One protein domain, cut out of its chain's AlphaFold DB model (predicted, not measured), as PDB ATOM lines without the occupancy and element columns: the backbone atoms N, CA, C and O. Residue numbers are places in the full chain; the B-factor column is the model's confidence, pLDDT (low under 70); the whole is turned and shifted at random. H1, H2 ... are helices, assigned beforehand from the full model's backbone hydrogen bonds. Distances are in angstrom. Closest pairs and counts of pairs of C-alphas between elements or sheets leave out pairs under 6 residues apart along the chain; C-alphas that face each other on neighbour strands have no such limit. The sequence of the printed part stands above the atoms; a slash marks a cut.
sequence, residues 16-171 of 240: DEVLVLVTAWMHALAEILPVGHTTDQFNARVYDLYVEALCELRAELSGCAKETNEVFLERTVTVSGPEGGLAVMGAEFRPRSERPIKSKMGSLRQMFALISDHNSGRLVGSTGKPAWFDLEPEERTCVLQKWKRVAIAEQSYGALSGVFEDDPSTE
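What this domain is: This is residues 16 to 171 of the 240 residues of an uncharacterized protein of Phytophthora fragariae (UniProt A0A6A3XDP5). H1 and H6, side by side, cross the long helix H4, which starts beside H2; H3 with the loop 78 to 97 makes one end, H5 with the loop 120 to 136 the other. The 156 printed residues hold six named helices, H1 to H6, and no named strand: all helix, only just compact, close to loose, radius of gyration of the C-alphas 17.8 A, spans 53 by 40 by 25 A.

Where its parts are: Find C-alpha 16 at (257.611, 181.416, 235.781), where H1, residues 16 to 30, begins. Next come H2, 39 to 62, 34.6 A from first to last C-alpha; H3, 69 to 77; H4, 98 to 119, 31.3 A; and H5, 137 to 146. H6, 154 to 164, ends at C-alpha 164, (241.324, 177.406, 225.416).

How they stand to each other: Helix packing is mostly crossed. At Ala 24 and Leu 49, closest C-alphas 5.0 A apart, H1 touches H2 at a steep tilt of 53 degrees. At Met 26 and Val 163, closest C-alphas 5.7 A apart, H1 touches H6 at a shallow 16 degrees. H2 touches H3, closest C-alphas Glu 52 and Asn 69, 6.0 A. H4 touches H2, closest C-alphas Tyr 47 and Glu 98, 6.1 A, and H6, Phe 112 and Tyr 157, 6.5 A. H5 touches no helix. Every O i to N i+4 pair is within hydrogen-bond range in H1 to H5; in H6, 5 of 7.

The domain as a whole: The printed part has no cut. Links H3 to H4 and H4 to H5 are long. In this model, pLDDT is under 70 at residues 35 and 165 to 171.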
ATOM      1  N   ASP A  16     257.572 182.754 235.183       88.56
ATOM      2  CA  ASP A  16     257.611 181.416 235.781       88.56
ATOM      3  C   ASP A  16     256.427 181.179 236.723       88.56
ATOM      4  O   ASP A  16     255.779 180.140 236.669       88.56
ATOM      5  N   GLU A  17     256.073 182.164 237.556       92.69
ATOM      6  CA  GLU A  17     254.912 182.045 238.444       92.69
ATOM      7  C   GLU A  17     253.600 181.987 237.647       92.69
ATOM      8  O   GLU A  17     252.669 181.272 238.018       92.69
ATOM      9  N   VAL A  18     253.523 182.720 236.531       92.44
ATOM     10  CA  VAL A  18     252.396 182.624 235.597       92.44
ATOM     11  C   VAL A  18     252.328 181.233 234.969       92.44
ATOM     12  O   VAL A  18     251.231 180.696 234.865       92.44
ATOM     13  N   LEU A  19     253.456 180.631 234.589       90.50
ATOM     14  CA  LEU A  19     253.486 179.269 234.048       90.50
ATOM     15  C   LEU A  19     253.021 178.229 235.071       90.50
ATOM     16  O   LEU A  19     252.231 177.358 234.711       90.50
ATOM     17  N   VAL A  20     253.422 178.354 236.341       92.81
ATOM     18  CA  VAL A  20     252.912 177.494 237.425       92.81
ATOM     19  C   VAL A  20     251.387 177.597 237.520       92.81
ATOM     20  O   VAL A  20     250.699 176.579 237.538       92.81
ATOM     21  N   LEU A  21     250.840 178.819 237.499       95.00
ATOM     22  CA  LEU A  21     249.389 179.022 237.513       95.00
ATOM     23  C   LEU A  21     248.694 178.413 236.284       95.00
ATOM     24  O   LEU A  21     247.659 177.770 236.424       95.00
ATOM     25  N   VAL A  22     249.226 178.624 235.077       90.75
ATOM     26  CA  VAL A  22     248.624 178.078 233.847       90.75
ATOM     27  C   VAL A  22     248.669 176.550 233.848       90.75
ATOM     28  O   VAL A  22     247.701 175.918 233.444       90.75
ATOM     29  N   THR A  23     249.738 175.954 234.373       89.88
ATOM     30  CA  THR A  23     249.860 174.495 234.512       89.88
ATOM     31  C   THR A  23     248.823 173.941 235.487       89.88
ATOM     32  O   THR A  23     248.090 173.018 235.140       89.88
ATOM     33  N   ALA A  24     248.675 174.563 236.661       92.75
ATOM     34  CA  ALA A  24     247.623 174.213 237.616       92.75
ATOM     35  C   ALA A  24     246.219 174.350 237.004       92.75
ATOM     36  O   ALA A  24     245.344 173.518 237.238       92.75
ATOM     37  N   TRP A  25     246.008 175.375 236.174       93.06
ATOM     38  CA  TRP A  25     244.758 175.565 235.452       93.06
ATOM     39  C   TRP A  25     244.501 174.437 234.441       93.06
ATOM     40  O   TRP A  25     243.418 173.853 234.449       93.06
ATOM     41  N   MET A  26     245.487 174.072 233.620       88.38
ATOM     42  CA  MET A  26     245.363 172.937 232.694       88.38
ATOM     43  C   MET A  26     245.040 171.633 233.430       88.38
ATOM     44  O   MET A  26     244.152 170.897 233.007       88.38
ATOM     45  N   HIS A  27     245.704 171.367 234.557       88.19
ATOM     46  CA  HIS A  27     245.423 170.180 235.366       88.19
ATOM     47  C   HIS A  27     243.984 170.183 235.896       88.19
ATOM     48  O   HIS A  27     243.298 169.173 235.788       88.19
ATOM     49  N   ALA A  28     243.484 171.328 236.374       90.25
ATOM     50  CA  ALA A  28     242.100 171.446 236.831       90.25
ATOM     51  C   ALA A  28     241.074 171.210 235.708       90.25
ATOM     52  O   ALA A  28     239.989 170.708 235.977       90.25
ATOM     53  N   LEU A  29     241.395 171.585 234.462       85.38
ATOM     54  CA  LEU A  29     240.539 171.318 233.299       85.38
ATOM     55  C   LEU A  29     240.528 169.840 232.906       85.38
ATOM     56  O   LEU A  29     239.498 169.336 232.467       85.38
ATOM     57  N   ALA A  30     241.664 169.156 233.051       84.50
ATOM     58  CA  ALA A  30     241.776 167.730 232.763       84.50
ATOM     59  C   ALA A  30     241.039 166.858 233.796       84.50
ATOM     60  O   ALA A  30     240.725 165.697 233.525       84.50
ATOM     61  N   GLU A  31     240.753 167.399 234.981       84.62
ATOM     62  CA  GLU A  31     239.984 166.708 236.006       84.62
ATOM     63  C   GLU A  31     238.481 166.715 235.705       84.62
ATOM     64  O   GLU A  31     237.866 167.744 235.421       84.62
ATOM     65  N   ILE A  32     237.850 165.546 235.839       71.00
ATOM     66  CA  ILE A  32     236.394 165.418 235.740       71.00
ATOM     67  C   ILE A  32     235.784 165.936 237.044       71.00
ATOM     68  O   ILE A  32     235.571 165.185 237.998       71.00
ATOM     69  N   LEU A  33     235.506 167.239 237.092       74.19
ATOM     70  CA  LEU A  33     234.715 167.813 238.173       74.19
ATOM     71  C   LEU A  33     233.262 167.312 238.105       74.19
ATOM     72  O   LEU A  33     232.756 167.014 237.017       74.19
ATOM     73  N   PRO A  34     232.553 167.246 239.248       75.31
ATOM     74  CA  PRO A  34     231.146 166.871 239.270       75.31
ATOM     75  C   PRO A  34     230.316 167.698 238.280       75.31
ATOM     76  O   PRO A  34     230.521 168.907 238.118       75.31
ATOM     77  N   VAL A  35     229.354 167.045 237.624       69.94
ATOM     78  CA  VAL A  35     228.406 167.720 236.728       69.94
ATOM     79  C   VAL A  35     227.652 168.788 237.525       69.94
ATOM     80  O   VAL A  35     227.072 168.491 238.566       69.94
ATOM     81  N   GLY A  36     227.678 170.032 237.038       74.50
ATOM     82  CA  GLY A  36     227.083 171.183 237.725       74.50
ATOM     83  C   GLY A  36     228.017 171.915 238.695       74.50
ATOM     84  O   GLY A  36     227.530 172.711 239.498       74.50
ATOM     85  N   HIS A  37     229.333 171.673 238.640       79.12
ATOM     86  CA  HIS A  37     230.290 172.447 239.429       79.12
ATOM     87  C   HIS A  37     230.197 173.948 239.121       79.12
ATOM     88  O   HIS A  37     229.982 174.373 237.983       79.12
ATOM     89  N   THR A  38     230.367 174.767 240.152       87.88
ATOM     90  CA  THR A  38     230.360 176.221 240.000       87.88
ATOM     91  C   THR A  38     231.729 176.730 239.562       87.88
ATOM     92  O   THR A  38     232.764 176.109 239.815       87.88
ATOM     93  N   THR A  39     231.762 177.926 238.974       86.75
ATOM     94  CA  THR A  39     233.017 178.632 238.671       86.75
ATOM     95  C   THR A  39     233.889 178.797 239.917       86.75
ATOM     96  O   THR A  39     235.112 178.774 239.821       86.75
ATOM     97  N   ASP A  40     233.286 178.971 241.095       88.25
ATOM     98  CA  ASP A  40     234.036 179.112 242.342       88.25
ATOM     99  C   ASP A  40     234.649 177.784 242.799       88.25
ATOM    100  O   ASP A  40     235.801 177.784 243.218       88.25
ATOM    101  N   GLN A  41     233.955 176.656 242.618       89.38
ATOM    102  CA  GLN A  41     234.532 175.326 242.858       89.38
ATOM    103  C   GLN A  41     235.703 175.038 241.910       89.38
ATOM    104  O   GLN A  41     236.740 174.546 242.346       89.38
ATOM    105  N   PHE A  42     235.573 175.406 240.635       90.50
ATOM    106  CA  PHE A  42     236.672 175.295 239.678       90.50
ATOM    107  C   PHE A  42     237.872 176.168 240.080       90.50
ATOM    108  O   PHE A  42     239.004 175.694 240.112       90.50
ATOM    109  N   ASN A  43     237.638 177.435 240.439       92.00
ATOM    110  CA  ASN A  43     238.709 178.339 240.867       92.00
ATOM    111  C   ASN A  43     239.404 177.854 242.148       92.00
ATOM    112  O   ASN A  43     240.621 177.990 242.251       92.00
ATOM    113  N   ALA A  44     238.651 177.289 243.097       93.12
ATOM    114  CA  ALA A  44     239.214 176.663 244.289       93.12
ATOM    115  C   ALA A  44     240.118 175.483 243.907       93.12
ATOM    116  O   ALA A  44     241.240 175.391 244.394       93.12
ATOM    117  N   ARG A  45     239.702 174.652 242.941       94.06
ATOM    118  CA  ARG A  45     240.535 173.538 242.477       94.06
ATOM    119  C   ARG A  45     241.829 173.997 241.803       94.06
ATOM    120  O   ARG A  45     242.890 173.443 242.077       94.06
ATOM    121  N   VAL A  46     241.766 175.035 240.968       94.81
ATOM    122  CA  VAL A  46     242.970 175.650 240.378       94.81
ATOM    123  C   VAL A  46     243.896 176.191 241.467       94.81
ATOM    124  O   VAL A  46     245.114 176.051 241.365       94.81
ATOM    125  N   TYR A  47     243.337 176.802 242.513       96.25
ATOM    126  CA  TYR A  47     244.112 177.281 243.652       96.25
ATOM    127  C   TYR A  47     244.802 176.135 244.403       96.25
ATOM    128  O   TYR A  47     246.000 176.238 244.666       96.25
ATOM    129  N   ASP A  48     244.102 175.034 244.680       95.81
ATOM    130  CA  ASP A  48     244.684 173.865 245.345       95.81
ATOM    131  C   ASP A  48     245.855 173.285 244.547       95.81
ATOM    132  O   ASP A  48     246.915 173.023 245.112       95.81
ATOM    133  N   LEU A  49     245.694 173.150 243.228       95.81
ATOM    134  CA  LEU A  49     246.745 172.667 242.326       95.81
ATOM    135  C   LEU A  49     247.919 173.653 242.217       95.81
ATOM    136  O   LEU A  49     249.073 173.246 242.100       95.81
ATOM    137  N   TYR A  50     247.655 174.960 242.298       96.69
ATOM    138  CA  TYR A  50     248.706 175.978 242.368       96.69
ATOM    139  C   TYR A  50     249.517 175.856 243.664       96.69
ATOM    140  O   TYR A  50     250.746 175.893 243.622       96.69
ATOM    141  N   VAL A  51     248.852 175.693 244.813       96.38
ATOM    142  CA  VAL A  51     249.528 175.472 246.101       96.38
ATOM    143  C   VAL A  51     250.311 174.162 246.070       96.38
ATOM    144  O   VAL A  51     251.461 174.131 246.502       96.38
ATOM    145  N   GLU A  52     249.732 173.115 245.491       95.50
ATOM    146  CA  GLU A  52     250.366 171.809 245.345       95.50
ATOM    147  C   GLU A  52     251.678 171.887 244.550       95.50
ATOM    148  O   GLU A  52     252.699 171.362 245.001       95.50
ATOM    149  N   ALA A  53     251.688 172.623 243.438       95.31
ATOM    150  CA  ALA A  53     252.894 172.860 242.647       95.31
ATOM    151  C   ALA A  53     253.973 173.639 243.428       95.31
ATOM    152  O   ALA A  53     255.170 173.401 243.260       95.31
ATOM    153  N   LEU A  54     253.584 174.557 244.322       94.62
ATOM    154  CA  LEU A  54     254.536 175.245 245.203       94.62
ATOM    155  C   LEU A  54     255.116 174.312 246.275       94.62
ATOM    156  O   LEU A  54     256.305 174.420 246.595       94.62
ATOM    157  N   CYS A  55     254.303 173.403 246.821       93.50
ATOM    158  CA  CYS A  55     254.755 172.357 247.740       93.50
ATOM    159  C   CYS A  55     255.763 171.423 247.055       93.50
ATOM    160  O   CYS A  55     256.795 171.103 247.646       93.50
ATOM    161  N   GLU A  56     255.495 171.026 245.809       93.31
ATOM    162  CA  GLU A  56     256.402 170.215 244.982       93.31
ATOM    163  C   GLU A  56     257.724 170.929 244.730       93.31
ATOM    164  O   GLU A  56     258.778 170.399 245.079       93.31
ATOM    165  N   LEU A  57     257.674 172.176 244.258       93.00
ATOM    166  CA  LEU A  57     258.871 172.985 244.039       93.00
ATOM    167  C   LEU A  57     259.713 173.111 245.318       93.00
ATOM    168  O   LEU A  57     260.943 173.062 245.285       93.00
ATOM    169  N   ARG A  58     259.068 173.264 246.477       91.62
ATOM    170  CA  ARG A  58     259.770 173.312 247.764       91.62
ATOM    171  C   ARG A  58     260.402 171.969 248.123       91.62
ATOM    172  O   ARG A  58     261.528 171.954 248.621       91.62
ATOM    173  N   ALA A  59     259.692 170.864 247.918       93.31
ATOM    174  CA  ALA A  59     260.199 169.519 248.173       93.31
ATOM    175  C   ALA A  59     261.448 169.243 247.324       93.31
ATOM    176  O   ALA A  59     262.486 168.860 247.861       93.31
ATOM    177  N   GLU A  60     261.384 169.567 246.032       93.25
ATOM    178  CA  GLU A  60     262.501 169.441 245.094       93.25
ATOM    179  C   GLU A  60     263.718 170.270 245.522       93.25
ATOM    180  O   GLU A  60     264.832 169.752 245.578       93.25
ATOM    181  N   LEU A  61     263.516 171.541 245.887       92.38
ATOM    182  CA  LEU A  61     264.614 172.432 246.285       92.38
ATOM    183  C   LEU A  61     265.212 172.094 247.656       92.38
ATOM    184  O   LEU A  61     266.387 172.365 247.897       92.38
ATOM    185  N   SER A  62     264.413 171.547 248.573       92.12
ATOM    186  CA  SER A  62     264.870 171.168 249.916       92.12
ATOM    187  C   SER A  62     265.438 169.750 249.993       92.12
ATOM    188  O   SER A  62     266.156 169.445 250.943       92.12
ATOM    189  N   GLY A  63     265.110 168.884 249.029       93.62
ATOM    190  CA  GLY A  63     265.375 167.445 249.098       93.62
ATOM    191  C   GLY A  63     264.529 166.709 250.146       93.62
ATOM    192  O   GLY A  63     264.799 165.547 250.446       93.62
ATOM    193  N   CYS A  64     263.528 167.376 250.728       91.44
ATOM    194  CA  CYS A  64     262.620 166.803 251.717       91.44
ATOM    195  C   CYS A  64     261.364 166.228 251.051       91.44
ATOM    196  O   CYS A  64     261.047 166.526 249.902       91.44
ATOM    197  N   ALA A  65     260.608 165.426 251.802       91.69
ATOM    198  CA  ALA A  65     259.300 164.965 251.351       91.69
ATOM    199  C   ALA A  65     258.333 166.146 251.145       91.69
ATOM    200  O   ALA A  65     258.335 167.103 251.925       91.69
ATOM    201  N   LYS A  66     257.483 166.038 250.117       92.88
ATOM    202  CA  LYS A  66     256.374 166.964 249.874       92.88
ATOM    203  C   LYS A  66     255.427 166.955 251.070       92.88
ATOM    204  O   LYS A  66     254.979 165.901 251.518       92.88
ATOM    205  N   GLU A  67     255.134 168.141 251.575       92.62
ATOM    206  CA  GLU A  67     254.126 168.357 252.604       92.62
ATOM    207  C   GLU A  67     252.734 168.540 251.993       92.62
ATOM    208  O   GLU A  67     252.603 168.827 250.802       92.62
ATOM    209  N   THR A  68     251.687 168.374 252.803       94.88
ATOM    210  CA  THR A  68     250.320 168.635 252.338       94.88
ATOM    211  C   THR A  68     250.076 170.135 252.191       94.88
ATOM    212  O   THR A  68     250.745 170.960 252.827       94.88
ATOM    213  N   ASN A  69     249.090 170.496 251.369       93.62
ATOM    214  CA  ASN A  69     248.723 171.891 251.138       93.62
ATOM    215  C   ASN A  69     248.334 172.598 252.443       93.62
ATOM    216  O   ASN A  69     248.727 173.744 252.652       93.62
ATOM    217  N   GLU A  70     247.624 171.921 253.350       94.00
ATOM    218  CA  GLU A  70     247.216 172.491 254.636       94.00
ATOM    219  C   GLU A  70     248.435 172.861 255.485       94.00
ATOM    220  O   GLU A  70     248.539 173.995 255.950       94.00
ATOM    221  N   VAL A  71     249.403 171.947 255.616       92.81
ATOM    222  CA  VAL A  71     250.627 172.173 256.403       92.81
ATOM    223  C   VAL A  71     251.460 173.314 255.811       92.81
ATOM    224  O   VAL A  71     251.981 174.162 256.544       92.81
ATOM    225  N   PHE A  72     251.564 173.375 254.482       91.62
ATOM    226  CA  PHE A  72     252.256 174.459 253.790       91.62
ATOM    227  C   PHE A  72     251.588 175.820 254.032       91.62
ATOM    228  O   PHE A  72     252.261 176.815 254.325       91.62
ATOM    229  N   LEU A  73     250.258 175.874 253.941       91.62
ATOM    230  CA  LEU A  73     249.489 177.097 254.155       91.62
ATOM    231  C   LEU A  73     249.525 177.550 255.619       91.62
ATOM    232  O   LEU A  73     249.756 178.731 255.872       91.62
ATOM    233  N   GLU A  74     249.391 176.638 256.583       90.81
ATOM    234  CA  GLU A  74     249.487 176.950 258.016       90.81
ATOM    235  C   GLU A  74     250.834 177.589 258.371       90.81
ATOM    236  O   GLU A  74     250.878 178.607 259.068       90.81
ATOM    237  N   ARG A  75     251.938 177.063 257.823       86.62
ATOM    238  CA  ARG A  75     253.279 177.637 258.027       86.62
ATOM    239  C   ARG A  75     253.396 179.059 257.478       86.62
ATOM    240  O   ARG A  75     254.110 179.884 258.043       86.62
ATOM    241  N   THR A  76     252.743 179.338 256.354       84.19
ATOM    242  CA  THR A  76     252.860 180.630 255.660       84.19
ATOM    243  C   THR A  76     251.839 181.663 256.141       84.19
ATOM    244  O   THR A  76     252.008 182.857 255.890       84.19
ATOM    245  N   VAL A  77     250.816 181.245 256.894       78.25
ATOM    246  CA  VAL A  77     249.739 182.111 257.399       78.25
ATOM    247  C   VAL A  77     250.241 183.185 258.367       78.25
ATOM    248  O   VAL A  77     249.706 184.293 258.387       78.25
ATOM    249  N   THR A  78     251.281 182.891 259.150       75.62
ATOM    250  CA  THR A  78     251.835 183.827 260.143       75.62
ATOM    251  C   THR A  78     252.862 184.797 259.559       75.62
ATOM    252  O   THR A  78     253.358 185.667 260.276       75.62
ATOM    253  N   VAL A  79     253.205 184.663 258.276       79.12
ATOM    254  CA  VAL A  79     254.252 185.457 257.626       79.12
ATOM    255  C   VAL A  79     253.703 186.823 257.210       79.12
ATOM    256  O   VAL A  79     252.765 186.931 256.418       79.12
ATOM    257  N   SER A  80     254.321 187.896 257.704       75.19
ATOM    258  CA  SER A  80     253.956 189.277 257.369       75.19
ATOM    259  C   SER A  80     254.760 189.782 256.161       75.19
ATOM    260  O   SER A  80     255.511 190.752 256.259       75.19
ATOM    261  N   GLY A  81     254.585 189.129 255.008       79.00
ATOM    262  CA  GLY A  81     255.266 189.460 253.751       79.00
ATOM    263  C   GLY A  81     254.310 189.704 252.570       79.00
ATOM    264  O   GLY A  81     253.125 189.350 252.639       79.00
ATOM    265  N   PRO A  82     254.795 190.315 251.469       87.50
ATOM    266  CA  PRO A  82     254.015 190.441 250.243       87.50
ATOM    267  C   PRO A  82     253.775 189.063 249.616       87.50
ATOM    268  O   PRO A  82     254.706 188.275 249.445       87.50
ATOM    269  N   GLU A  83     252.528 188.807 249.226       90.75
ATOM    270  CA  GLU A  83     252.110 187.555 248.590       90.75
ATOM    271  C   GLU A  83     252.770 187.343 247.218       90.75
ATOM    272  O   GLU A  83     252.858 188.274 246.411       90.75
ATOM    273  N   GLY A  84     253.150 186.098 246.931       90.12
ATOM    274  CA  GLY A  84     253.574 185.614 245.620       90.12
ATOM    275  C   GLY A  84     255.082 185.533 245.379       90.12
ATOM    276  O   GLY A  84     255.926 185.699 246.275       90.12
ATOM    277  N   GLY A  85     255.406 185.272 244.113       90.06
ATOM    278  CA  GLY A  85     256.725 184.853 243.646       90.06
ATOM    279  C   GLY A  85     256.955 183.352 243.849       90.06
ATOM    280  O   GLY A  85     256.067 182.634 244.293       90.06
ATOM    281  N   LEU A  86     258.172 182.888 243.554       90.25
ATOM    282  CA  LEU A  86     258.554 181.464 243.632       90.25
ATOM    283  C   LEU A  86     259.681 181.180 244.636       90.25
ATOM    284  O   LEU A  86     260.298 180.122 244.620       90.25
ATOM    285  N   ALA A  87     259.966 182.122 245.535       90.56
ATOM    286  CA  ALA A  87     261.003 181.965 246.554       90.56
ATOM    287  C   ALA A  87     260.534 181.065 247.717       90.56
ATOM    288  O   ALA A  87     260.590 181.491 248.865       90.56
ATOM    289  N   VAL A  88     260.051 179.851 247.428       88.88
ATOM    290  CA  VAL A  88     259.357 178.936 248.367       88.88
ATOM    291  C   VAL A  88     260.192 178.508 249.582       88.88
ATOM    292  O   VAL A  88     259.641 178.113 250.609       88.88
ATOM    293  N   MET A  89     261.519 178.623 249.485       90.06
ATOM    294  CA  MET A  89     262.472 178.364 250.572       90.06
ATOM    295  C   MET A  89     262.691 179.572 251.496       90.06
ATOM    296  O   MET A  89     263.318 179.445 252.546       90.06
ATOM    297  N   GLY A  90     262.216 180.758 251.110       87.31
ATOM    298  CA  GLY A  90     262.386 181.981 251.885       87.31
ATOM    299  C   GLY A  90     261.545 181.970 253.160       87.31
ATOM    300  O   GLY A  90     260.377 181.594 253.132       87.31
ATOM    301  N   ALA A  91     262.111 182.450 254.269       84.88
ATOM    302  CA  ALA A  91     261.388 182.570 255.542       84.88
ATOM    303  C   ALA A  91     260.158 183.493 255.440       84.88
ATOM    304  O   ALA A  91     259.136 183.241 256.066       84.88
ATOM    305  N   GLU A  92     260.245 184.516 254.585       86.94
ATOM    306  CA  GLU A  92     259.162 185.466 254.301       86.94
ATOM    307  C   GLU A  92     258.295 185.045 253.101       86.94
ATOM    308  O   GLU A  92     257.568 185.860 252.522       86.94
ATOM    309  N   PHE A  93     258.417 183.794 252.644       89.94
ATOM    310  CA  PHE A  93     257.602 183.306 251.543       89.94
ATOM    311  C   PHE A  93     256.144 183.192 251.966       89.94
ATOM    312  O   PHE A  93     255.808 182.554 252.962       89.94
ATOM    313  N   ARG A  94     255.272 183.771 251.144       91.00
ATOM    314  CA  ARG A  94     253.832 183.672 251.303       91.00
ATOM    315  C   ARG A  94     253.209 183.428 249.929       91.00
ATOM    316  O   ARG A  94     253.403 184.276 249.053       91.00
ATOM    317  N   PRO A  95     252.496 182.308 249.710       92.38
ATOM    318  CA  PRO A  95     251.819 182.060 248.443       92.38
ATOM    319  C   PRO A  95     250.746 183.124 248.202       92.38
ATOM    320  O   PRO A  95     250.303 183.820 249.124       92.38
ATOM    321  N   ARG A  96     250.335 183.285 246.943       93.25
ATOM    322  CA  ARG A  96     249.195 184.151 246.626       93.25
ATOM    323  C   ARG A  96     247.919 183.549 247.169       93.25
ATOM    324  O   ARG A  96     247.727 182.353 247.034       93.25
ATOM    325  N   SER A  97     247.047 184.384 247.720       92.00
ATOM    326  CA  SER A  97     245.683 183.986 248.067       92.00
ATOM    327  C   SER A  97     244.816 183.769 246.816       92.00
ATOM    328  O   SER A  97     245.151 184.222 245.717       92.00
ATOM    329  N   GLU A  98     243.660 183.124 246.980       91.50
ATOM    330  CA  GLU A  98     242.726 182.810 245.885       91.50
ATOM    331  C   GLU A  98     242.321 184.030 245.044       91.50
ATOM    332  O   GLU A  98     242.205 183.962 243.820       91.50
ATOM    333  N   ARG A  99     242.112 185.189 245.681       91.44
ATOM    334  CA  ARG A  99     241.613 186.389 244.994       91.44
ATOM    335  C   ARG A  99     242.592 186.905 243.921       91.44
ATOM    336  O   ARG A  99     242.149 187.121 242.788       91.44
ATOM    337  N   PRO A 100     243.890 187.123 244.215       91.75
ATOM    338  CA  PRO A 100     244.902 187.403 243.199       91.75
ATOM    339  C   PRO A 100     244.993 186.347 242.093       91.75
ATOM    340  O   PRO A 100     245.145 186.732 240.933       91.75
ATOM    341  N   ILE A 101     244.873 185.057 242.428       93.50
ATOM    342  CA  ILE A 101     244.887 183.961 241.447       93.50
ATOM    343  C   ILE A 101     243.716 184.104 240.467       93.50
ATOM    344  O   ILE A 101     243.936 184.264 239.266       93.50
ATOM    345  N   LYS A 102     242.480 184.176 240.978       92.88
ATOM    346  CA  LYS A 102     241.256 184.355 240.177       92.88
ATOM    347  C   LYS A 102     241.330 185.601 239.296       92.88
ATOM    348  O   LYS A 102     241.004 185.565 238.109       92.88
ATOM    349  N   SER A 103     241.810 186.715 239.853       91.69
ATOM    350  CA  SER A 103     242.000 187.952 239.090       91.69
ATOM    351  C   SER A 103     243.033 187.792 237.973       91.69
ATOM    352  O   SER A 103     242.837 188.338 236.883       91.69
ATOM    353  N   LYS A 104     244.129 187.063 238.217       93.19
ATOM    354  CA  LYS A 104     245.162 186.814 237.211       93.19
ATOM    355  C   LYS A 104     244.656 185.890 236.111       93.19
ATOM    356  O   LYS A 104     244.868 186.221 234.950       93.19
ATOM    357  N   MET A 105     243.923 184.825 236.438       93.69
ATOM    358  CA  MET A 105     243.280 183.947 235.450       93.69
ATOM    359  C   MET A 105     242.361 184.734 234.508       93.69
ATOM    360  O   MET A 105     242.452 184.594 233.289       93.69
ATOM    361  N   GLY A 106     241.538 185.639 235.051       91.12
ATOM    362  CA  GLY A 106     240.705 186.534 234.242       91.12
ATOM    363  C   GLY A 106     241.526 187.436 233.314       91.12
ATOM    364  O   GLY A 106     241.210 187.565 232.131       91.12
ATOM    365  N   SER A 107     242.623 188.013 233.817       91.12
ATOM    366  CA  SER A 107     243.547 188.807 232.998       91.12
ATOM    367  C   SER A 107     244.230 187.979 231.905       91.12
ATOM    368  O   SER A 107     244.433 188.501 230.811       91.12
ATOM    369  N   LEU A 108     244.606 186.728 232.185       92.38
ATOM    370  CA  LEU A 108     245.254 185.832 231.222       92.38
ATOM    371  C   LEU A 108     244.286 185.418 230.112       92.38
ATOM    372  O   LEU A 108     244.657 185.487 228.946       92.38
ATOM    373  N   ARG A 109     243.028 185.109 230.450       90.56
ATOM    374  CA  ARG A 109     241.972 184.831 229.462       90.56
ATOM    375  C   ARG A 109     241.769 186.006 228.505       90.56
ATOM    376  O   ARG A 109     241.735 185.828 227.293       90.56
ATOM    377  N   GLN A 110     241.690 187.227 229.040       90.62
ATOM    378  CA  GLN A 110     241.562 188.436 228.218       90.62
ATOM    379  C   GLN A 110     242.789 188.683 227.336       90.62
ATOM    380  O   GLN A 110     242.652 189.205 226.233       90.62
ATOM    381  N   MET A 111     243.983 188.342 227.827       92.19
ATOM    382  CA  MET A 111     245.215 188.451 227.049       92.19
ATOM    383  C   MET A 111     245.292 187.426 225.928       92.19
ATOM    384  O   MET A 111     245.666 187.784 224.816       92.19
ATOM    385  N   PHE A 112     244.908 186.184 226.205       90.38
ATOM    386  CA  PHE A 112     244.845 185.138 225.198       90.38
ATOM    387  C   PHE A 112     243.889 185.519 224.063       90.38
ATOM    388  O   PHE A 112     244.285 185.476 222.901       90.38
ATOM    389  N   ALA A 113     242.679 185.983 224.399       89.75
ATOM    390  CA  ALA A 113     241.704 186.446 223.415       89.75
ATOM    391  C   ALA A 113     242.255 187.594 222.553       89.75
ATOM    392  O   ALA A 113     242.201 187.517 221.331       89.75
ATOM    393  N   LEU A 114     242.879 188.607 223.170       90.75
ATOM    394  CA  LEU A 114     243.479 189.727 222.437       90.75
ATOM    395  C   LEU A 114     244.545 189.262 221.433       90.75
ATOM    396  O   LEU A 114     244.564 189.729 220.296       90.75
ATOM    397  N   ILE A 115     245.439 188.367 221.859       91.19
ATOM    398  CA  ILE A 115     246.515 187.855 221.006       91.19
ATOM    399  C   ILE A 115     245.941 186.965 219.896       91.19
ATOM    400  O   ILE A 115     246.349 187.100 218.747       91.19
ATOM    401  N   SER A 116     244.967 186.109 220.211       89.06
ATOM    402  CA  SER A 116     244.270 185.269 219.228       89.06
ATOM    403  C   SER A 116     243.544 186.110 218.171       89.06
ATOM    404  O   SER A 116     243.680 185.871 216.970       89.06
ATOM    405  N   ASP A 117     242.840 187.164 218.587       88.94
ATOM    406  CA  ASP A 117     242.156 188.089 217.679       88.94
ATOM    407  C   ASP A 117     243.131 188.907 216.832       88.94
ATOM    408  O   ASP A 117     242.857 189.168 215.661       88.94
ATOM    409  N   HIS A 118     244.281 189.296 217.390       90.31
ATOM    410  CA  HIS A 118     245.346 189.933 216.617       90.31
ATOM    411  C   HIS A 118     245.911 188.976 215.565       90.31
ATOM    412  O   HIS A 118     245.965 189.320 214.388       90.31
ATOM    413  N   ASN A 119     246.286 187.763 215.971       90.12
ATOM    414  CA  ASN A 119     246.906 186.770 215.093       90.12
ATOM    415  C   ASN A 119     245.966 186.298 213.976       90.12
ATOM    416  O   ASN A 119     246.418 185.986 212.878       90.12
ATOM    417  N   SER A 120     244.659 186.272 214.233       88.12
ATOM    418  CA  SER A 120     243.634 185.915 213.245       88.12
ATOM    419  C   SER A 120     243.180 187.089 212.369       88.12
ATOM    420  O   SER A 120     242.323 186.913 211.503       88.12
ATOM    421  N   GLY A 121     243.712 188.296 212.582       85.19
ATOM    422  CA  GLY A 121     243.321 189.485 211.828       85.19
ATOM    423  C   GLY A 121     241.943 190.049 212.200       85.19
ATOM    424  O   GLY A 121     241.478 190.973 211.527       85.19
ATOM    425  N   ARG A 122     241.282 189.515 213.240       85.38
ATOM    426  CA  ARG A 122     239.974 189.980 213.738       85.38
ATOM    427  C   ARG A 122     240.079 191.281 214.527       85.38
ATOM    428  O   ARG A 122     239.130 192.063 214.574       85.38
ATOM    429  N   LEU A 123     241.232 191.540 215.140       87.69
ATOM    430  CA  LEU A 123     241.466 192.778 215.869       87.69
ATOM    431  C   LEU A 123     241.577 193.954 214.889       87.69
ATOM    432  O   LEU A 123     242.359 193.919 213.939       87.69
ATOM    433  N   VAL A 124     240.842 195.039 215.132       80.88
ATOM    434  CA  VAL A 124     240.870 196.223 214.256       80.88
ATOM    435  C   VAL A 124     242.297 196.766 214.114       80.88
ATOM    436  O   VAL A 124     242.896 197.224 215.091       80.88
ATOM    437  N   GLY A 125     242.814 196.751 212.880       81.25
ATOM    438  CA  GLY A 125     244.172 197.194 212.539       81.25
ATOM    439  C   GLY A 125     245.254 196.107 212.606       81.25
ATOM    440  O   GLY A 125     246.430 196.439 212.468       81.25
ATOM    441  N   SER A 126     244.877 194.840 212.816       85.19
ATOM    442  CA  SER A 126     245.797 193.687 212.801       85.19
ATOM    443  C   SER A 126     245.880 192.973 211.448       85.19
ATOM    444  O   SER A 126     246.837 192.249 211.198       85.19
ATOM    445  N   THR A 127     244.919 193.186 210.543       86.38
ATOM    446  CA  THR A 127     244.903 192.533 209.226       86.38
ATOM    447  C   THR A 127     246.168 192.862 208.430       86.38
ATOM    448  O   THR A 127     246.463 194.030 208.176       86.38
ATOM    449  N   GLY A 128     246.915 191.829 208.032       83.25
ATOM    450  CA  GLY A 128     248.177 191.970 207.297       83.25
ATOM    451  C   GLY A 128     249.390 192.342 208.157       83.25
ATOM    452  O   GLY A 128     250.475 192.517 207.605       83.25
ATOM    453  N   LYS A 129     249.240 192.455 209.485       88.12
ATOM    454  CA  LYS A 129     250.372 192.603 210.407       88.12
ATOM    455  C   LYS A 129     251.010 191.244 210.739       88.12
ATOM    456  O   LYS A 129     250.327 190.223 210.644       88.12
ATOM    457  N   PRO A 130     252.291 191.224 211.160       90.25
ATOM    458  CA  PRO A 130     252.922 190.029 211.714       90.25
ATOM    459  C   PRO A 130     252.168 189.473 212.928       90.25
ATOM    460  O   PRO A 130     251.394 190.188 213.586       90.25
ATOM    461  N   ALA A 131     252.437 188.203 213.248       90.94
ATOM    462  CA  ALA A 131     251.936 187.588 214.469       90.94
ATOM    463  C   ALA A 131     252.420 188.369 215.698       90.94
ATOM    464  O   ALA A 131     253.446 189.047 215.680       90.94
ATOM    465  N   TRP A 132     251.667 188.282 216.789       92.12
ATOM    466  CA  TRP A 132     251.853 189.108 217.979       92.12
ATOM    467  C   TRP A 132     253.287 189.121 218.526       92.12
ATOM    468  O   TRP A 132     253.783 190.174 218.938       92.12
ATOM    469  N   PHE A 133     253.944 187.957 218.544       91.94
ATOM    470  CA  PHE A 133     255.304 187.807 219.065       91.94
ATOM    471  C   PHE A 133     256.395 188.218 218.066       91.94
ATOM    472  O   PHE A 133     257.504 188.517 218.507       91.94
ATOM    473  N   ASP A 134     256.036 188.390 216.792       92.50
ATOM    474  CA  ASP A 134     256.892 188.931 215.729       92.50
ATOM    475  C   ASP A 134     256.750 190.455 215.568       92.50
ATOM    476  O   ASP A 134     257.508 191.075 214.827       92.50
ATOM    477  N   LEU A 135     255.774 191.082 216.239       89.88
ATOM    478  CA  LEU A 135     255.646 192.541 216.266       89.88
ATOM    479  C   LEU A 135     256.833 193.191 216.976       89.88
ATOM    480  O   LEU A 135     257.275 192.698 218.021       89.88
ATOM    481  N   GLU A 136     257.209 194.379 216.502       89.56
ATOM    482  CA  GLU A 136     258.156 195.248 217.197       89.56
ATOM    483  C   GLU A 136     257.660 195.580 218.624       89.56
ATOM    484  O   GLU A 136     256.451 195.780 218.841       89.56
ATOM    485  N   PRO A 137     258.557 195.653 219.627       87.88
ATOM    486  CA  PRO A 137     258.184 195.905 221.022       87.88
ATOM    487  C   PRO A 137     257.341 197.173 221.231       87.88
ATOM    488  O   PRO A 137     256.432 197.190 222.071       87.88
ATOM    489  N   GLU A 138     257.600 198.230 220.464       88.69
ATOM    490  CA  GLU A 138     256.873 199.499 220.516       88.69
ATOM    491  C   GLU A 138     255.432 199.339 220.023       88.69
ATOM    492  O   GLU A 138     254.494 199.830 220.659       88.69
ATOM    493  N   GLU A 139     255.235 198.607 218.923       88.25
ATOM    494  CA  GLU A 139     253.904 198.316 218.392       88.25
ATOM    495  C   GLU A 139     253.105 197.464 219.376       88.25
ATOM    496  O   GLU A 139     251.953 197.783 219.690       88.25
ATOM    497  N   ARG A 140     253.741 196.432 219.943       87.75
ATOM    498  CA  ARG A 140     253.137 195.582 220.974       87.75
ATOM    499  C   ARG A 140     252.711 196.405 222.187       87.75
ATOM    500  O   ARG A 140     251.596 196.254 222.687       87.75
ATOM    501  N   THR A 141     253.561 197.330 222.627       87.75
ATOM    502  CA  THR A 141     253.263 198.238 223.742       87.75
ATOM    503  C   THR A 141     252.098 199.171 223.416       87.75
ATOM    504  O   THR A 141     251.225 199.373 224.260       87.75
ATOM    505  N   CYS A 142     252.026 199.699 222.191       87.75
ATOM    506  CA  CYS A 142     250.918 200.544 221.747       87.75
ATOM    507  C   CYS A 142     249.575 199.800 221.804       87.75
ATOM    508  O   CYS A 142     248.593 200.324 222.343       87.75
ATOM    509  N   VAL A 143     249.534 198.554 221.320       86.88
ATOM    510  CA  VAL A 143     248.320 197.727 221.377       86.88
ATOM    511  C   VAL A 143     247.947 197.417 222.830       86.88
ATOM    512  O   VAL A 143     246.797 197.618 223.224       86.88
ATOM    513  N   LEU A 144     248.909 197.021 223.669       87.44
ATOM    514  CA  LEU A 144     248.667 196.769 225.094       87.44
ATOM    515  C   LEU A 144     248.118 198.001 225.829       87.44
ATOM    516  O   LEU A 144     247.172 197.878 226.607       87.44
ATOM    517  N   GLN A 145     248.652 199.193 225.552       87.31
ATOM    518  CA  GLN A 145     248.165 200.452 226.125       87.31
ATOM    519  C   GLN A 145     246.740 200.769 225.668       87.31
ATOM    520  O   GLN A 145     245.872 201.045 226.500       87.31
ATOM    521  N   LYS A 146     246.466 200.657 224.360       87.19
ATOM    522  CA  LYS A 146     245.132 200.889 223.780       87.19
ATOM    523  C   LYS A 146     244.069 200.012 224.440       87.19
ATOM    524  O   LYS A 146     242.982 200.491 224.756       87.19
ATOM    525  N   TRP A 147     244.398 198.747 224.683       84.50
ATOM    526  CA  TRP A 147     243.481 197.772 225.269       84.50
ATOM    527  C   TRP A 147     243.579 197.673 226.798       84.50
ATOM    528  O   TRP A 147     242.856 196.879 227.397       84.50
ATOM    529  N   LYS A 148     244.417 198.495 227.452       86.06
ATOM    530  CA  LYS A 148     244.667 198.488 228.907       86.06
ATOM    531  C   LYS A 148     244.993 197.086 229.416       86.06
ATOM    532  O   LYS A 148     244.280 196.510 230.243       86.06
ATOM    533  N   ARG A 149     246.046 196.511 228.854       85.56
ATOM    534  CA  ARG A 149     246.494 195.150 229.122       85.56
ATOM    535  C   ARG A 149     247.960 195.109 229.533       85.56
ATOM    536  O   ARG A 149     248.725 196.025 229.250       85.56
ATOM    537  N   VAL A 150     248.338 194.024 230.202       82.44
ATOM    538  CA  VAL A 150     249.718 193.752 230.619       82.44
ATOM    539  C   VAL A 150     250.293 192.673 229.714       82.44
ATOM    540  O   VAL A 150     249.605 191.702 229.402       82.44
ATOM    541  N   ALA A 151     251.548 192.846 229.306       84.31
ATOM    542  CA  ALA A 151     252.250 191.873 228.483       84.31
ATOM    543  C   ALA A 151     252.280 190.487 229.148       84.31
ATOM    544  O   ALA A 151     252.377 190.365 230.372       84.31
ATOM    545  N   ILE A 152     252.235 189.452 228.314       87.25
ATOM    546  CA  ILE A 152     252.500 188.070 228.713       87.25
ATOM    547  C   ILE A 152     253.655 187.527 227.876       87.25
ATOM    548  O   ILE A 152     253.860 187.968 226.742       87.25
ATOM    549  N   ALA A 153     254.418 186.601 228.451       87.31
ATOM    550  CA  ALA A 153     255.483 185.915 227.737       87.31
ATOM    551  C   ALA A 153     254.900 184.935 226.708       87.31
ATOM    552  O   ALA A 153     253.819 184.382 226.915       87.31
ATOM    553  N   GLU A 154     255.643 184.691 225.629       88.25
ATOM    554  CA  GLU A 154     255.255 183.757 224.565       88.25
ATOM    555  C   GLU A 154     255.010 182.346 225.096       88.25
ATOM    556  O   GLU A 154     253.987 181.743 224.795       88.25
ATOM    557  N   GLN A 155     255.878 181.866 225.988       85.88
ATOM    558  CA  GLN A 155     255.720 180.562 226.634       85.88
ATOM    559  C   GLN A 155     254.398 180.461 227.409       85.88
ATOM    560  O   GLN A 155     253.706 179.451 227.332       85.88
ATOM    561  N   SER A 156     254.011 181.525 228.121       84.88
ATOM    562  CA  SER A 156     252.732 181.567 228.833       84.88
ATOM    563  C   SER A 156     251.547 181.601 227.869       84.88
ATOM    564  O   SER A 156     250.525 180.995 228.163       84.88
ATOM    565  N   TYR A 157     251.665 182.285 226.727       86.69
ATOM    566  CA  TYR A 157     250.633 182.257 225.687       86.69
ATOM    567  C   TYR A 157     250.490 180.867 225.062       86.69
ATOM    568  O   TYR A 157     249.372 180.375 224.943       86.69
ATOM    569  N   GLY A 158     251.610 180.216 224.739       85.62
ATOM    570  CA  GLY A 158     251.632 178.840 224.253       85.62
ATOM    571  C   GLY A 158     250.957 177.887 225.239       85.62
ATOM    572  O   GLY A 158     250.065 177.149 224.850       85.62
ATOM    573  N   ALA A 159     251.274 177.970 226.532       84.50
ATOM    574  CA  ALA A 159     250.612 177.152 227.550       84.50
ATOM    575  C   ALA A 159     249.102 177.447 227.685       84.50
ATOM    576  O   ALA A 159     248.318 176.546 227.955       84.50
ATOM    577  N   LEU A 160     248.671 178.696 227.466       85.69
ATOM    578  CA  LEU A 160     247.249 179.062 227.480       85.69
ATOM    579  C   LEU A 160     246.472 178.517 226.274       85.69
ATOM    580  O   LEU A 160     245.257 178.397 226.378       85.69
ATOM    581  N   SER A 161     247.128 178.179 225.158       82.81
ATOM    582  CA  SER A 161     246.438 177.549 224.021       82.81
ATOM    583  C   SER A 161     245.788 176.226 224.434       82.81
ATOM    584  O   SER A 161     244.581 176.089 224.289       82.81
ATOM    585  N   GLY A 162     246.511 175.350 225.138       74.94
ATOM    586  CA  GLY A 162     245.953 174.102 225.678       74.94
ATOM    587  C   GLY A 162     244.837 174.281 226.722       74.94
ATOM    588  O   GLY A 162     244.130 173.329 227.029       74.94
ATOM    589  N   VAL A 163     244.644 175.490 227.268       76.50
ATOM    590  CA  VAL A 163     243.520 175.828 228.167       76.50
ATOM    591  C   VAL A 163     242.259 176.206 227.374       76.50
ATOM    592  O   VAL A 163     241.150 176.049 227.883       76.50
ATOM    593  N   PHE A 164     242.407 176.742 226.158       74.38
ATOM    594  CA  PHE A 164     241.324 177.406 225.416       74.38
ATOM    595  C   PHE A 164     241.095 176.899 223.986       74.38
ATOM    596  O   PHE A 164     240.155 177.370 223.352       74.38
ATOM    597  N   GLU A 165     241.907 175.975 223.469       62.78
ATOM    598  CA  GLU A 165     241.786 175.444 222.100       62.78
ATOM    599  C   GLU A 165     240.433 174.756 221.829       62.78
ATOM    600  O   GLU A 165     239.962 174.795 220.696       62.78
ATOM    601  N   ASP A 166     239.760 174.248 222.869       50.06
ATOM    602  CA  ASP A 166     238.458 173.569 222.776       50.06
ATOM    603  C   ASP A 166     237.266 174.396 223.313       50.06
ATOM    604  O   ASP A 166     236.158 173.872 223.443       50.06
ATOM    605  N   ASP A 167     237.449 175.680 223.662       45.56
ATOM    606  CA  ASP A 167     236.381 176.511 224.250       45.56
ATOM    607  C   ASP A 167     235.620 177.311 223.161       45.56
ATOM    608  O   ASP A 167     236.108 178.365 222.724       45.56
ATOM    609  N   PRO A 168     234.395 176.903 222.748       41.00
ATOM    610  CA  PRO A 168     233.591 177.634 221.762       41.00
ATOM    611  C   PRO A 168     233.180 179.035 222.247       41.00
ATOM    612  O   PRO A 168     232.696 179.850 221.461       41.00
ATOM    613  N   SER A 169     233.401 179.372 223.526       44.09
ATOM    614  CA  SER A 169     233.226 180.734 224.039       44.09
ATOM    615  C   SER A 169     234.203 181.740 223.410       44.09
ATOM    616  O   SER A 169     233.933 182.941 223.441       44.09
ATOM    617  N   THR A 170     235.290 181.277 222.778       44.16
ATOM    618  CA  THR A 170     236.189 182.128 221.976       44.16
ATOM    619  C   THR A 170     235.675 182.430 220.560       44.16
ATOM    620  O   THR A 170     236.201 183.335 219.916       44.16
ATOM    621  N   GLU A 171     234.602 181.772 220.097       35.47
ATOM    622  CA  GLU A 171     233.989 182.024 218.779       35.47
ATOM    623  C   GLU A 171     232.797 182.999 218.809       35.47
ATOM    624  O   GLU A 171     232.277 183.401 217.767       35.47
TER     625      GLU A 171